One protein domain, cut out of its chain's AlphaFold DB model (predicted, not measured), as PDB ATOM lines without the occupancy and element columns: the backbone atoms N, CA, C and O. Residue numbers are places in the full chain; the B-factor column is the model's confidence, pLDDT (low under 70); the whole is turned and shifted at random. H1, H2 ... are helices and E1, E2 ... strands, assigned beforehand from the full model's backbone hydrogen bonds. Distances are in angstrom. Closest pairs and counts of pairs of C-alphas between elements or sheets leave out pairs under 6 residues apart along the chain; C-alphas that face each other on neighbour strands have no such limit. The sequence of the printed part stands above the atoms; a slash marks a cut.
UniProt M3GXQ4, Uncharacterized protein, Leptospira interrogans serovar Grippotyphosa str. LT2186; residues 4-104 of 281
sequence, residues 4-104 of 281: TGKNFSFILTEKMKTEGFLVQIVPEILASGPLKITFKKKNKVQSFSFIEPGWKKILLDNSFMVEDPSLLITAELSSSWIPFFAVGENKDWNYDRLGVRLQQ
ATOM      1  N   THR A   4      -5.961  71.943  52.673       91.75
ATOM      2  CA  THR A   4      -7.336  72.360  52.962       91.75
ATOM      3  C   THR A   4      -8.335  71.336  52.432       91.75
ATOM      4  O   THR A   4      -7.987  70.480  51.621       91.75
ATOM      5  N   GLY A   5      -9.603  71.459  52.826       91.88
ATOM      6  CA  GLY A   5     -10.708  70.918  52.033       91.88
ATOM      7  C   GLY A   5     -11.079  71.865  50.886       91.88
ATOM      8  O   GLY A   5     -10.338  72.799  50.560       91.88
ATOM      9  N   LYS A   6     -12.277  71.676  50.319       94.25
ATOM     10  CA  LYS A   6     -12.882  72.630  49.365       94.25
ATOM     11  C   LYS A   6     -13.143  74.006  49.992       94.25
ATOM     12  O   LYS A   6     -13.164  75.008  49.288       94.25
ATOM     13  N   ASN A   7     -13.336  74.044  51.307       94.25
ATOM     14  CA  ASN A   7     -13.494  75.271  52.070       94.25
ATOM     15  C   ASN A   7     -12.455  75.320  53.187       94.25
ATOM     16  O   ASN A   7     -12.101  74.282  53.751       94.25
ATOM     17  N   PHE A   8     -11.990  76.519  53.515       92.38
ATOM     18  CA  PHE A   8     -11.175  76.768  54.700       92.38
ATOM     19  C   PHE A   8     -11.391  78.189  55.211       92.38
ATOM     20  O   PHE A   8     -11.851  79.060  54.472       92.38
ATOM     21  N   SER A   9     -11.042  78.419  56.475       91.56
ATOM     22  CA  SER A   9     -11.218  79.713  57.128       91.56
ATOM     23  C   SER A   9      -9.976  80.098  57.912       91.56
ATOM     24  O   SER A   9      -9.269  79.230  58.421       91.56
ATOM     25  N   PHE A  10      -9.705  81.397  58.012       91.31
ATOM     26  CA  PHE A  10      -8.547  81.908  58.737       91.31
ATOM     27  C   PHE A  10      -8.739  83.351  59.192       91.31
ATOM     28  O   PHE A  10      -9.577  84.086  58.666       91.31
ATOM     29  N   ILE A  11      -7.928  83.748  60.168       89.56
ATOM     30  CA  ILE A  11      -7.761  85.140  60.573       89.56
ATOM     31  C   ILE A  11      -6.570  85.715  59.809       89.56
ATOM     32  O   ILE A  11      -5.544  85.055  59.635       89.56
ATOM     33  N   LEU A  12      -6.718  86.948  59.334       89.25
ATOM     34  CA  LEU A  12      -5.682  87.633  58.576       89.25
ATOM     35  C   LEU A  12      -4.656  88.261  59.526       89.25
ATOM     36  O   LEU A  12      -4.990  89.174  60.279       89.25
ATOM     37  N   THR A  13      -3.414  87.785  59.477       89.38
ATOM     38  CA  THR A  13      -2.310  88.326  60.291       89.38
ATOM     39  C   THR A  13      -1.734  89.601  59.685       89.38
ATOM     40  O   THR A  13      -1.902  89.813  58.485       89.38
ATOM     41  N   GLU A  14      -1.015  90.427  60.454       88.25
ATOM     42  CA  GLU A  14      -0.428  91.675  59.935       88.25
ATOM     43  C   GLU A  14       0.515  91.403  58.764       88.25
ATOM     44  O   GLU A  14       0.433  92.059  57.724       88.25
ATOM     45  N   LYS A  15       1.323  90.342  58.874       88.69
ATOM     46  CA  LYS A  15       2.184  89.887  57.777       88.69
ATOM     47  C   LYS A  15       1.389  89.560  56.508       88.69
ATOM     48  O   LYS A  15       1.809  89.915  55.414       88.69
ATOM     49  N   MET A  16       0.230  88.913  56.628       91.56
ATOM     50  CA  MET A  16      -0.603  88.598  55.463       91.56
ATOM     51  C   MET A  16      -1.227  89.841  54.824       91.56
ATOM     52  O   MET A  16      -1.493  89.824  53.623       91.56
ATOM     53  N   LYS A  17      -1.462  90.911  55.593       90.00
ATOM     54  CA  LYS A  17      -2.007  92.169  55.058       90.00
ATOM     55  C   LYS A  17      -1.011  92.871  54.143       90.00
ATOM     56  O   LYS A  17      -1.406  93.416  53.119       90.00
ATOM     57  N   THR A  18       0.266  92.859  54.515       89.62
ATOM     58  CA  THR A  18       1.328  93.589  53.809       89.62
ATOM     59  C   THR A  18       2.031  92.725  52.771       89.62
ATOM     60  O   THR A  18       2.271  93.156  51.644       89.62
ATOM     61  N   GLU A  19       2.346  91.482  53.129       91.56
ATOM     62  CA  GLU A  19       3.117  90.570  52.295       91.56
ATOM     63  C   GLU A  19       2.250  89.548  51.571       91.56
ATOM     64  O   GLU A  19       2.767  88.884  50.682       91.56
ATOM     65  N   GLY A  20       0.965  89.399  51.894       93.06
ATOM     66  CA  GLY A  20       0.140  88.311  51.370       93.06
ATOM     67  C   GLY A  20       0.507  86.942  51.954       93.06
ATOM     68  O   GLY A  20       1.213  86.826  52.956       93.06
ATOM     69  N   PHE A  21       0.019  85.875  51.327       93.88
ATOM     70  CA  PHE A  21       0.283  84.491  51.731       93.88
ATOM     71  C   PHE A  21       0.449  83.568  50.527       93.88
ATOM     72  O   PHE A  21       0.034  83.902  49.417       93.88
ATOM     73  N   LEU A  22       1.063  82.400  50.738       94.25
ATOM     74  CA  LEU A  22       1.249  81.409  49.681       94.25
ATOM     75  C   LEU A  22       0.230  80.275  49.777       94.25
ATOM     76  O   LEU A  22      -0.032  79.741  50.856       94.25
ATOM     77  N   VAL A  23      -0.263  79.862  48.613       95.81
ATOM     78  CA  VAL A  23      -1.020  78.624  48.424       95.81
ATOM     79  C   VAL A  23      -0.305  77.747  47.403       95.81
ATOM     80  O   VAL A  23       0.141  78.240  46.368       95.81
ATOM     81  N   GLN A  24      -0.162  76.454  47.682       96.25
ATOM     82  CA  GLN A  24       0.342  75.495  46.702       96.25
ATOM     83  C   GLN A  24      -0.827  74.948  45.894       96.25
ATOM     84  O   GLN A  24      -1.769  74.378  46.455       96.25
ATOM     85  N   ILE A  25      -0.730  75.093  44.580       97.12
ATOM     86  CA  ILE A  25      -1.652  74.513  43.611       97.12
ATOM     87  C   ILE A  25      -0.967  73.301  42.998       97.12
ATOM     88  O   ILE A  25       0.156  73.405  42.503       97.12
ATOM     89  N   VAL A  26      -1.631  72.154  43.043       96.19
ATOM     90  CA  VAL A  26      -1.111  70.920  42.445       96.19
ATOM     91  C   VAL A  26      -1.660  70.725  41.034       96.19
ATOM     92  O   VAL A  26      -2.754  71.211  40.751       96.19
ATOM     93  N   PRO A  27      -0.953  70.023  40.136       96.25
ATOM     94  CA  PRO A  27      -1.470  69.725  38.802       96.25
ATOM     95  C   PRO A  27      -2.854  69.057  38.825       96.25
ATOM     96  O   PRO A  27      -3.724  69.387  38.024       96.25
ATOM     97  N   GLU A  28      -3.093  68.172  39.792       96.81
ATOM     98  CA  GLU A  28      -4.308  67.365  39.896       96.81
ATOM     99  C   GLU A  28      -5.576  68.202  40.119       96.81
ATOM    100  O   GLU A  28      -6.641  67.853  39.613       96.81
ATOM    101  N   ILE A  29      -5.485  69.334  40.828       96.56
ATOM    102  CA  ILE A  29      -6.645  70.207  41.076       96.56
ATOM    103  C   ILE A  29      -7.057  71.001  39.825       96.56
ATOM    104  O   ILE A  29      -8.192  71.482  39.749       96.56
ATOM    105  N   LEU A  30      -6.144  71.118  38.852       97.12
ATOM    106  CA  LEU A  30      -6.326  71.818  37.578       97.12
ATOM    107  C   LEU A  30      -6.820  70.894  36.454       97.12
ATOM    108  O   LEU A  30      -7.146  71.374  35.369       97.12
ATOM    109  N   ALA A  31      -6.920  69.582  36.698       94.00
ATOM    110  CA  ALA A  31      -7.377  68.611  35.699       94.00
ATOM    111  C   ALA A  31      -8.802  68.904  35.185       94.00
ATOM    112  O   ALA A  31      -9.124  68.607  34.038       94.00
ATOM    113  N   SER A  32      -9.639  69.532  36.016       90.00
ATOM    114  CA  SER A  32     -11.007  69.942  35.667       90.00
ATOM    115  C   SER A  32     -11.101  71.365  35.094       90.00
ATOM    116  O   SER A  32     -12.207  71.883  34.935       90.00
ATOM    117  N   GLY A  33      -9.969  72.017  34.819       96.12
ATOM    118  CA  GLY A  33      -9.881  73.406  34.367       96.12
ATOM    119  C   GLY A  33      -9.259  74.350  35.407       96.12
ATOM    120  O   GLY A  33      -8.762  73.904  36.442       96.12
ATOM    121  N   PRO A  34      -9.274  75.672  35.145       97.62
ATOM    122  CA  PRO A  34      -8.683  76.666  36.036       97.62
ATOM    123  C   PRO A  34      -9.244  76.586  37.462       97.62
ATOM    124  O   PRO A  34     -10.460  76.557  37.666       97.62
ATOM    125  N   LEU A  35      -8.363  76.619  38.465       98.44
ATOM    126  CA  LEU A  35      -8.773  76.705  39.864       98.44
ATOM    127  C   LEU A  35      -9.166  78.146  40.186       98.44
ATOM    128  O   LEU A  35      -8.325  79.043  40.130       98.44
ATOM    129  N   LYS A  36     -10.413  78.360  40.605       98.44
ATOM    130  CA  LYS A  36     -10.875  79.619  41.191       98.44
ATOM    131  C   LYS A  36     -10.931  79.494  42.711       98.44
ATOM    132  O   LYS A  36     -11.583  78.591  43.230       98.44
ATOM    133  N   ILE A  37     -10.299  80.425  43.419       98.38
ATOM    134  CA  ILE A  37     -10.398  80.556  44.878       98.38
ATOM    135  C   ILE A  37     -11.158  81.843  45.185       98.38
ATOM    136  O   ILE A  37     -10.734  82.923  44.775       98.38
ATOM    137  N   THR A  38     -12.284  81.723  45.886       98.50
ATOM    138  CA  THR A  38     -13.151  82.846  46.258       98.50
ATOM    139  C   THR A  38     -13.044  83.109  47.753       98.50
ATOM    140  O   THR A  38     -13.448  82.273  48.553       98.50
ATOM    141  N   PHE A  39     -12.539  84.281  48.122       97.50
ATOM    142  CA  PHE A  39     -12.439  84.750  49.499       97.50
ATOM    143  C   PHE A  39     -13.633  85.634  49.843       97.50
ATOM    144  O   PHE A  39     -13.994  86.521  49.065       97.50
ATOM    145  N   LYS A  40     -14.234  85.409  51.011       95.62
ATOM    146  CA  LYS A  40     -15.381  86.167  51.516       95.62
ATOM    147  C   LYS A  40     -15.137  86.602  52.959       95.62
ATOM    148  O   LYS A  40     -14.748  85.792  53.803       95.62
ATOM    149  N   LYS A  41     -15.413  87.877  53.236       93.19
ATOM    150  CA  LYS A  41     -15.457  88.474  54.580       93.19
ATOM    151  C   LYS A  41     -16.670  89.406  54.632       93.19
ATOM    152  O   LYS A  41     -16.658  90.469  54.012       93.19
ATOM    153  N   LYS A  42     -17.748  88.983  55.305       88.50
ATOM    154  CA  LYS A  42     -19.075  89.632  55.250       88.50
ATOM    155  C   LYS A  42     -19.527  89.913  53.803       88.50
ATOM    156  O   LYS A  42     -19.707  88.979  53.031       88.50
ATOM    157  N   ASN A  43     -19.667  91.191  53.435       88.25
ATOM    158  CA  ASN A  43     -20.119  91.651  52.119       88.25
ATOM    159  C   ASN A  43     -18.968  91.822  51.112       88.25
ATOM    160  O   ASN A  43     -19.202  92.225  49.974       88.25
ATOM    161  N   LYS A  44     -17.718  91.580  51.522       93.12
ATOM    162  CA  LYS A  44     -16.544  91.675  50.650       93.12
ATOM    163  C   LYS A  44     -16.255  90.319  50.031       93.12
ATOM    164  O   LYS A  44     -16.217  89.308  50.735       93.12
ATOM    165  N   VAL A  45     -16.030  90.319  48.722       96.25
ATOM    166  CA  VAL A  45     -15.722  89.126  47.936       96.25
ATOM    167  C   VAL A  45     -14.564  89.442  47.004       96.25
ATOM    168  O   VAL A  45     -14.594  90.452  46.307       96.25
ATOM    169  N   GLN A  46     -13.570  88.563  46.970       97.62
ATOM    170  CA  GLN A  46     -12.458  88.631  46.027       97.62
ATOM    171  C   GLN A  46     -12.195  87.239  45.467       97.62
ATOM    172  O   GLN A  46     -12.383  86.237  46.155       97.62
ATOM    173  N   SER A  47     -11.806  87.143  44.199       98.12
ATOM    174  CA  SER A  47     -11.536  85.860  43.553       98.12
ATOM    175  C   SER A  47     -10.229  85.887  42.785       98.12
ATOM    176  O   SER A  47      -9.937  86.857  42.095       98.12
ATOM    177  N   PHE A  48      -9.501  84.779  42.847       98.31
ATOM    178  CA  PHE A  48      -8.286  84.543  42.074       98.31
ATOM    179  C   PHE A  48      -8.485  83.308  41.206       98.31
ATOM    180  O   PHE A  48      -9.122  82.353  41.651       98.31
ATOM    181  N   SER A  49      -7.962  83.334  39.981       98.12
ATOM    182  CA  SER A  49      -8.003  82.196  39.059       98.12
ATOM    183  C   SER A  49      -6.588  81.778  38.693       98.12
ATOM    184  O   SER A  49      -5.747  82.626  38.403       98.12
ATOM    185  N   PHE A  50      -6.339  80.475  38.695       98.19
ATOM    186  CA  PHE A  50      -5.024  79.901  38.458       98.19
ATOM    187  C   PHE A  50      -5.109  78.806  37.403       98.19
ATOM    188  O   PHE A  50      -5.981  77.942  37.465       98.19
ATOM    189  N   ILE A  51      -4.180  78.850  36.452       98.12
ATOM    190  CA  ILE A  51      -4.081  77.890  35.343       98.12
ATOM    191  C   ILE A  51      -2.800  77.051  35.395       98.12
ATOM    192  O   ILE A  51      -2.631  76.138  34.600       98.12
ATOM    193  N   GLU A  52      -1.907  77.348  36.339       97.88
ATOM    194  CA  GLU A  52      -0.608  76.696  36.475       97.88
ATOM    195  C   GLU A  52      -0.383  76.206  37.910       97.88
ATOM    196  O   GLU A  52      -0.767  76.909  38.858       97.88
ATOM    197  N   PRO A  53       0.292  75.056  38.087       97.31
ATOM    198  CA  PRO A  53       0.661  74.547  39.399       97.31
ATOM    199  C   PRO A  53       1.773  75.386  40.057       97.31
ATOM    200  O   PRO A  53       2.331  76.323  39.475       97.31
ATOM    201  N   GLY A  54       2.095  75.036  41.302       96.31
ATOM    202  CA  GLY A  54       3.165  75.624  42.102       96.31
ATOM    203  C   GLY A  54       2.665  76.523  43.229       96.31
ATOM    204  O   GLY A  54       1.467  76.649  43.487       96.31
ATOM    205  N   TRP A  55       3.609  77.150  43.928       96.38
ATOM    206  CA  TRP A  55       3.309  78.122  44.975       96.38
ATOM    207  C   TRP A  55       2.883  79.451  44.356       96.38
ATOM    208  O   TRP A  55       3.636  80.064  43.600       96.38
ATOM    209  N   LYS A  56       1.674  79.902  44.685       97.00
ATOM    210  CA  LYS A  56       1.108  81.166  44.217       97.00
ATOM    211  C   LYS A  56       0.895  82.102  45.395       97.00
ATOM    212  O   LYS A  56       0.385  81.704  46.441       97.00
ATOM    213  N   LYS A  57       1.300  83.355  45.208       96.38
ATOM    214  CA  LYS A  57       1.123  84.425  46.182       96.38
ATOM    215  C   LYS A  57      -0.257  85.052  46.019       96.38
ATOM    216  O   LYS A  57      -0.634  85.422  44.912       96.38
ATOM    217  N   ILE A  58      -0.981  85.184  47.122       96.25
ATOM    218  CA  ILE A  58      -2.277  85.854  47.201       96.25
ATOM    219  C   ILE A  58      -2.124  87.074  48.096       96.25
ATOM    220  O   ILE A  58      -1.622  86.971  49.215       96.25
ATOM    221  N   LEU A  59      -2.568  88.222  47.597       96.00
ATOM    222  CA  LEU A  59      -2.656  89.467  48.348       96.00
ATOM    223  C   LEU A  59      -4.104  89.940  48.276       96.00
ATOM    224  O   LEU A  59      -4.606  90.197  47.184       96.00
ATOM    225  N   LEU A  60      -4.777  89.986  49.425       95.06
ATOM    226  CA  LEU A  60      -6.165  90.430  49.490       95.06
ATOM    227  C   LEU A  60      -6.253  91.953  49.408       95.06
ATOM    228  O   LEU A  60      -5.365  92.661  49.882       95.06
ATOM    229  N   ASP A  61      -7.353  92.449  48.852       92.94
ATOM    230  CA  ASP A  61      -7.590  93.881  48.718       92.94
ATOM    231  C   ASP A  61      -7.701  94.561  50.086       92.94
ATOM    232  O   ASP A  61      -8.216  93.991  51.055       92.94
ATOM    233  N   ASN A  62      -7.328  95.844  50.141       89.38
ATOM    234  CA  ASN A  62      -7.394  96.657  51.360       89.38
ATOM    235  C   ASN A  62      -8.784  96.652  52.020       89.38
ATOM    236  O   ASN A  62      -8.888  96.821  53.232       89.38
ATOM    237  N   SER A  63      -9.859  96.393  51.267       88.38
ATOM    238  CA  SER A  63     -11.211  96.265  51.823       88.38
ATOM    239  C   SER A  63     -11.375  95.121  52.828       88.38
ATOM    240  O   SER A  63     -12.308  95.160  53.623       88.38
ATOM    241  N   PHE A  64     -10.495  94.114  52.817       89.44
ATOM    242  CA  PHE A  64     -10.474  93.038  53.815       89.44
ATOM    243  C   PHE A  64      -9.823  93.471  55.145       89.44
ATOM    244  O   PHE A  64     -10.017  92.798  56.165       89.44
ATOM    245  N   MET A  65      -9.112  94.608  55.148       86.12
ATOM    246  CA  MET A  65      -8.313  95.128  56.270       86.12
ATOM    247  C   MET A  65      -9.056  96.146  57.142       86.12
ATOM    248  O   MET A  65      -8.661  96.364  58.281       86.12
ATOM    249  N   VAL A  66     -10.100  96.788  56.606       72.19
ATOM    250  CA  VAL A  66     -10.798  97.925  57.249       72.19
ATOM    251  C   VAL A  66     -11.697  97.487  58.409       72.19
ATOM    252  O   VAL A  66     -12.052  98.284  59.270       72.19
ATOM    253  N   GLU A  67     -12.086  96.217  58.434       70.88
ATOM    254  CA  GLU A  67     -13.004  95.680  59.434       70.88
ATOM    255  C   GLU A  67     -12.277  94.933  60.551       70.88
ATOM    256  O   GLU A  67     -11.125  94.533  60.384       70.88
ATOM    257  N   ASP A  68     -13.007  94.685  61.646       79.88
ATOM    258  CA  ASP A  68     -12.563  93.934  62.823       79.88
ATOM    259  C   ASP A  68     -11.579  92.798  62.450       79.88
ATOM    260  O   ASP A  68     -11.924  91.900  61.659       79.88
ATOM    261  N   PRO A  69     -10.333  92.861  62.960       77.25
ATOM    262  CA  PRO A  69      -9.291  91.899  62.638       77.25
ATOM    263  C   PRO A  69      -9.599  90.494  63.162       77.25
ATOM    264  O   PRO A  69      -9.011  89.544  62.662       77.25
ATOM    265  N   SER A  70     -10.530  90.335  64.109       79.69
ATOM    266  CA  SER A  70     -10.936  89.028  64.644       79.69
ATOM    267  C   SER A  70     -11.885  88.248  63.724       79.69
ATOM    268  O   SER A  70     -12.087  87.047  63.907       79.69
ATOM    269  N   LEU A  71     -12.457  88.900  62.707       86.25
ATOM    270  CA  LEU A  71     -13.407  88.267  61.797       86.25
ATOM    271  C   LEU A  71     -12.721  87.301  60.829       86.25
ATOM    272  O   LEU A  71     -11.814  87.680  60.084       86.25
ATOM    273  N   LEU A  72     -13.254  86.078  60.772       91.00
ATOM    274  CA  LEU A  72     -12.794  85.033  59.866       91.00
ATOM    275  C   LEU A  72     -13.032  85.399  58.400       91.00
ATOM    276  O   LEU A  72     -14.121  85.812  57.995       91.00
ATOM    277  N   ILE A  73     -12.004  85.160  57.595       93.50
ATOM    278  CA  ILE A  73     -12.104  85.078  56.145       93.50
ATOM    279  C   ILE A  73     -12.420  83.633  55.801       93.50
ATOM    280  O   ILE A  73     -11.757  82.718  56.287       93.50
ATOM    281  N   THR A  74     -13.418  83.438  54.947       95.50
ATOM    282  CA  THR A  74     -13.754  82.130  54.379       95.50
ATOM    283  C   THR A  74     -13.249  82.066  52.948       95.50
ATOM    284  O   THR A  74     -13.340  83.047  52.209       95.50
ATOM    285  N   ALA A  75     -12.697  80.927  52.557       96.81
ATOM    286  CA  ALA A  75     -12.222  80.663  51.212       96.81
ATOM    287  C   ALA A  75     -12.923  79.424  50.656       96.81
ATOM    288  O   ALA A  75     -12.996  78.397  51.330       96.81
ATOM    289  N   GLU A  76     -13.410  79.530  49.424       98.12
ATOM    290  CA  GLU A  76     -14.082  78.461  48.687       98.12
ATOM    291  C   GLU A  76     -13.337  78.197  47.376       98.12
ATOM    292  O   GLU A  76     -13.126  79.108  46.568       98.12
ATOM    293  N   LEU A  77     -12.941  76.945  47.163       98.19
ATOM    294  CA  LEU A  77     -12.292  76.479  45.943       98.19
ATOM    295  C   LEU A  77     -13.343  75.974  44.945       98.19
ATOM    296  O   LEU A  77     -14.281  75.267  45.318       98.19
ATOM    297  N   SER A  78     -13.165  76.269  43.655       98.00
ATOM    298  CA  SER A  78     -14.037  75.739  42.596       98.00
ATOM    299  C   SER A  78     -13.891  74.229  42.399       98.00
ATOM    300  O   SER A  78     -14.863  73.566  42.039       98.00
ATOM    301  N   SER A  79     -12.704  73.681  42.658       97.06
ATOM    302  CA  SER A  79     -12.379  72.262  42.506       97.06
ATOM    303  C   SER A  79     -11.622  71.716  43.722       97.06
ATOM    304  O   SER A  79     -11.126  72.452  44.573       97.06
ATOM    305  N   SER A  80     -11.583  70.388  43.812       96.38
ATOM    306  CA  SER A  80     -10.799  69.606  44.774       96.38
ATOM    307  C   SER A  80     -10.157  68.444  44.022       96.38
ATOM    308  O   SER A  80     -10.612  68.108  42.927       96.38
ATOM    309  N   TRP A  81      -9.149  67.818  44.608       96.00
ATOM    310  CA  TRP A  81      -8.446  66.671  44.037       96.00
ATOM    311  C   TRP A  81      -8.366  65.533  45.055       96.00
ATOM    312  O   TRP A  81      -8.704  65.712  46.225       96.00
ATOM    313  N   ILE A  82      -7.974  64.345  44.595       94.88
ATOM    314  CA  ILE A  82      -7.866  63.146  45.430       94.88
ATOM    315  C   ILE A  82      -6.447  62.580  45.272       94.88
ATOM    316  O   ILE A  82      -6.083  62.229  44.144       94.88
ATOM    317  N   PRO A  83      -5.660  62.447  46.359       93.38
ATOM    318  CA  PRO A  83      -4.276  61.965  46.309       93.38
ATOM    319  C   PRO A  83      -4.097  60.596  45.669       93.38
ATOM    320  O   PRO A  83      -3.077  60.338  45.032       93.38
ATOM    321  N   PHE A  84      -5.099  59.723  45.777       92.62
ATOM    322  CA  PHE A  84      -5.038  58.418  45.135       92.62
ATOM    323  C   PHE A  84      -4.889  58.497  43.610       92.62
ATOM    324  O   PHE A  84      -4.225  57.643  43.029       92.62
ATOM    325  N   PHE A  85      -5.445  59.516  42.953       93.75
ATOM    326  CA  PHE A  85      -5.319  59.689  41.501       93.75
ATOM    327  C   PHE A  85      -4.104  60.535  41.090       93.75
ATOM    328  O   PHE A  85      -3.890  60.750  39.899       93.75
ATOM    329  N   ALA A  86      -3.319  61.015  42.057       93.62
ATOM    330  CA  ALA A  86      -2.123  61.809  41.815       93.62
ATOM    331  C   ALA A  86      -0.914  60.947  41.423       93.62
ATOM    332  O   ALA A  86      -0.947  59.716  41.503       93.62
ATOM    333  N   VAL A  87       0.173  61.606  41.025       89.12
ATOM    334  CA  VAL A  87       1.462  60.970  40.710       89.12
ATOM    335  C   VAL A  87       2.611  61.645  41.463       89.12
ATOM    336  O   VAL A  87       2.483  62.763  41.961       89.12
ATOM    337  N   GLY A  88       3.756  60.964  41.554       88.75
ATOM    338  CA  GLY A  88       4.963  61.519  42.172       88.75
ATOM    339  C   GLY A  88       4.766  61.876  43.649       88.75
ATOM    340  O   GLY A  88       4.235  61.080  44.417       88.75
ATOM    341  N   GLU A  89       5.195  63.076  44.043       87.88
ATOM    342  CA  GLU A  89       5.180  63.533  45.443       87.88
ATOM    343  C   GLU A  89       3.777  63.730  46.041       87.88
ATOM    344  O   GLU A  89       3.628  63.729  47.262       87.88
ATOM    345  N   ASN A  90       2.751  63.889  45.198       90.50
ATOM    346  CA  ASN A  90       1.368  64.095  45.635       90.50
ATOM    347  C   ASN A  90       0.584  62.781  45.765       90.50
ATOM    348  O   ASN A  90      -0.535  62.795  46.284       90.50
ATOM    349  N   LYS A  91       1.142  61.659  45.286       90.31
ATOM    350  CA  LYS A  91       0.513  60.341  45.390       90.31
ATOM    351  C   LYS A  91       0.425  59.932  46.857       90.31
ATOM    352  O   LYS A  91       1.437  59.808  47.541       90.31
ATOM    353  N   ASP A  92      -0.787  59.633  47.302       89.12
ATOM    354  CA  ASP A  92      -1.031  58.981  48.585       89.12
ATOM    355  C   ASP A  92      -2.232  58.029  48.469       89.12
ATOM    356  O   ASP A  92      -3.136  58.235  47.661       89.12
ATOM    357  N   TRP A  93      -2.253  56.962  49.262       88.06
ATOM    358  CA  TRP A  93      -3.302  55.937  49.245       88.06
ATOM    359  C   TRP A  93      -4.441  56.323  50.186       88.06
ATOM    360  O   TRP A  93      -4.710  55.673  51.199       88.06
ATOM    361  N   ASN A  94      -5.103  57.428  49.851       88.56
ATOM    362  CA  ASN A  94      -6.300  57.901  50.529       88.56
ATOM    363  C   ASN A  94      -7.278  58.542  49.525       88.56
ATOM    364  O   ASN A  94      -6.867  59.067  48.487       88.56
ATOM    365  N   TYR A  95      -8.572  58.492  49.846       89.25
ATOM    366  CA  TYR A  95      -9.645  59.073  49.027       89.25
ATOM    367  C   TYR A  95     -10.107  60.447  49.532       89.25
ATOM    368  O   TYR A  95     -11.189  60.914  49.167       89.25
ATOM    369  N   ASP A  96      -9.311  61.105  50.379       89.62
ATOM    370  CA  ASP A  96      -9.692  62.398  50.931       89.62
ATOM    371  C   ASP A  96      -9.732  63.445  49.815       89.62
ATOM    372  O   ASP A  96      -8.841  63.527  48.966       89.62
ATOM    373  N   ARG A  97     -10.776  64.278  49.822       91.69
ATOM    374  CA  ARG A  97     -10.883  65.405  48.893       91.69
ATOM    375  C   ARG A  97     -10.089  66.583  49.433       91.69
ATOM    376  O   ARG A  97     -10.524  67.248  50.374       91.69
ATOM    377  N   LEU A  98      -8.952  66.852  48.807       93.88
ATOM    378  CA  LEU A  98      -8.039  67.919  49.189       93.88
ATOM    379  C   LEU A  98      -8.216  69.154  48.299       93.88
ATOM    380  O   LEU A  98      -8.612  69.077  47.135       93.88
ATOM    381  N   GLY A  99      -7.942  70.316  48.878       95.44
ATOM    382  CA  GLY A  99      -7.863  71.607  48.210       95.44
ATOM    383  C   GLY A  99      -6.412  72.023  47.987       95.44
ATOM    384  O   GLY A  99      -5.587  71.239  47.524       95.44
ATOM    385  N   VAL A 100      -6.083  73.266  48.325       95.69
ATOM    386  CA  VAL A 100      -4.714  73.789  48.220       95.69
ATOM    387  C   VAL A 100      -3.896  73.439  49.459       95.69
ATOM    388  O   VAL A 100      -4.451  73.151  50.522       95.69
ATOM    389  N   ARG A 101      -2.566  73.492  49.351       94.19
ATOM    390  CA  ARG A 101      -1.696  73.450  50.533       94.19
ATOM    391  C   ARG A 101      -1.426  74.859  51.031       94.19
ATOM    392  O   ARG A 101      -1.095  75.744  50.246       94.19
ATOM    393  N   LEU A 102      -1.501  75.049  52.337       92.00
ATOM    394  CA  LEU A 102      -1.134  76.280  53.021       92.00
ATOM    395  C   LEU A 102       0.273  76.157  53.621       92.00
ATOM    396  O   LEU A 102       0.792  75.058  53.845       92.00
ATOM    397  N   GLN A 103       0.898  77.300  53.894       87.12
ATOM    398  CA  GLN A 103       2.162  77.366  54.635       87.12
ATOM    399  C   GLN A 103       1.979  76.833  56.072       87.12
ATOM    400  O   GLN A 103       0.884  76.885  56.623       87.12
ATOM    401  N   GLN A 104       3.043  76.324  56.704       74.88
ATOM    402  CA  GLN A 104       2.943  75.657  58.016       74.88
ATOM    403  C   GLN A 104       2.364  76.543  59.136       74.88
ATOM    404  O   GLN A 104       1.629  76.040  59.979       74.88
TER     405      GLN A 104
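Overview. This is residues 4 to 104 of the 281 residues of an uncharacterized protein of Leptospira interrogans serovar Grippotyphosa str. LT2186 (UniProt M3GXQ4). The model looks like a small, lopsided sandwich: a twisted wall of four strands, E1, E6, E3 and E4, with a two-stranded sheet, E2 and E5, over one of its faces and a gap between the two. H1 and the loop of residues 59 to 72 lie towards one end of the long axis, while H2 and the long stretch of residues 78 to 104, which folds back to pair briefly with E2, extend the other end. The printed part has 101 residues with two named helices and six named strands, in the order E1 H1 E2 H2 E3 E4 E5 E6; under half of the residues are in named elements. Both sheets, ordered E1 - E6 - E3 - E4 and E2 - E5, are antiparallel, and the class is mixed, helices and strands. The whole is compact, with a radius of gyration of the C-alphas of 14.2 A, and elongated, with spans of 42 by 24 by 22 A.

Along the chain. E1, residues 7 to 10, begins at C-alpha 7 (-13.494, 75.271, 52.070) and is 10.6 A long. H1 is residues 14 to 19, and E2, residues 21 to 25, spans 13.0 A. H2 is residues 27 to 30. E3, residues 35 to 41, runs 20.0 A from C-alpha 35 (-8.773, 76.705, 39.864), and E4, residues 44 to 50, runs 20.5 A. E5, residues 54 to 58, spans 12.7 A. E6, residues 73 to 77, spans 13.3 A and ends at C-alpha 77 (-12.292, 76.479, 45.943).

Arrangement. In the larger sheet, E1 and E4 are the edge strands. E1 and E6 are antiparallel at 155 degrees, with N 75 and O 8 at 2.8 A. E6 and E3 stand at 159 degrees, with N 38 and O 76 at 2.8 A. E3 and E4 form a hairpin at 165 degrees, with N 39 and O 46 at 2.8 A. In the smaller sheet, E2 and E5 stand at 145 degrees, with N 23 and O 56 at 2.9 A. E2 is only just apart from E4, at 8.2 A. Residues 23 to 24 of E2 also pair antiparallel with residues 101 to 102. H1 is not on the larger sheet; H2 is only just not on it, with 4 pairs of C-alphas within 10 A, and its closest C-alphas to E3 are those of Ile 29 and Leu 35, 6.9 A apart. In H1 every O i to N i+4 pair is within hydrogen-bond range; H2 is too short for such a pair.

Size, cuts and confidence. The two C-alphas farthest apart, those of Val 66 and Trp 93, are 43.4 A apart. The printed part has no cut. The link from E5 to E6 is long, with 14 residues; the other links between named elements are tight. The mean pLDDT of the printed part is 92.5, and no printed residue is under 70.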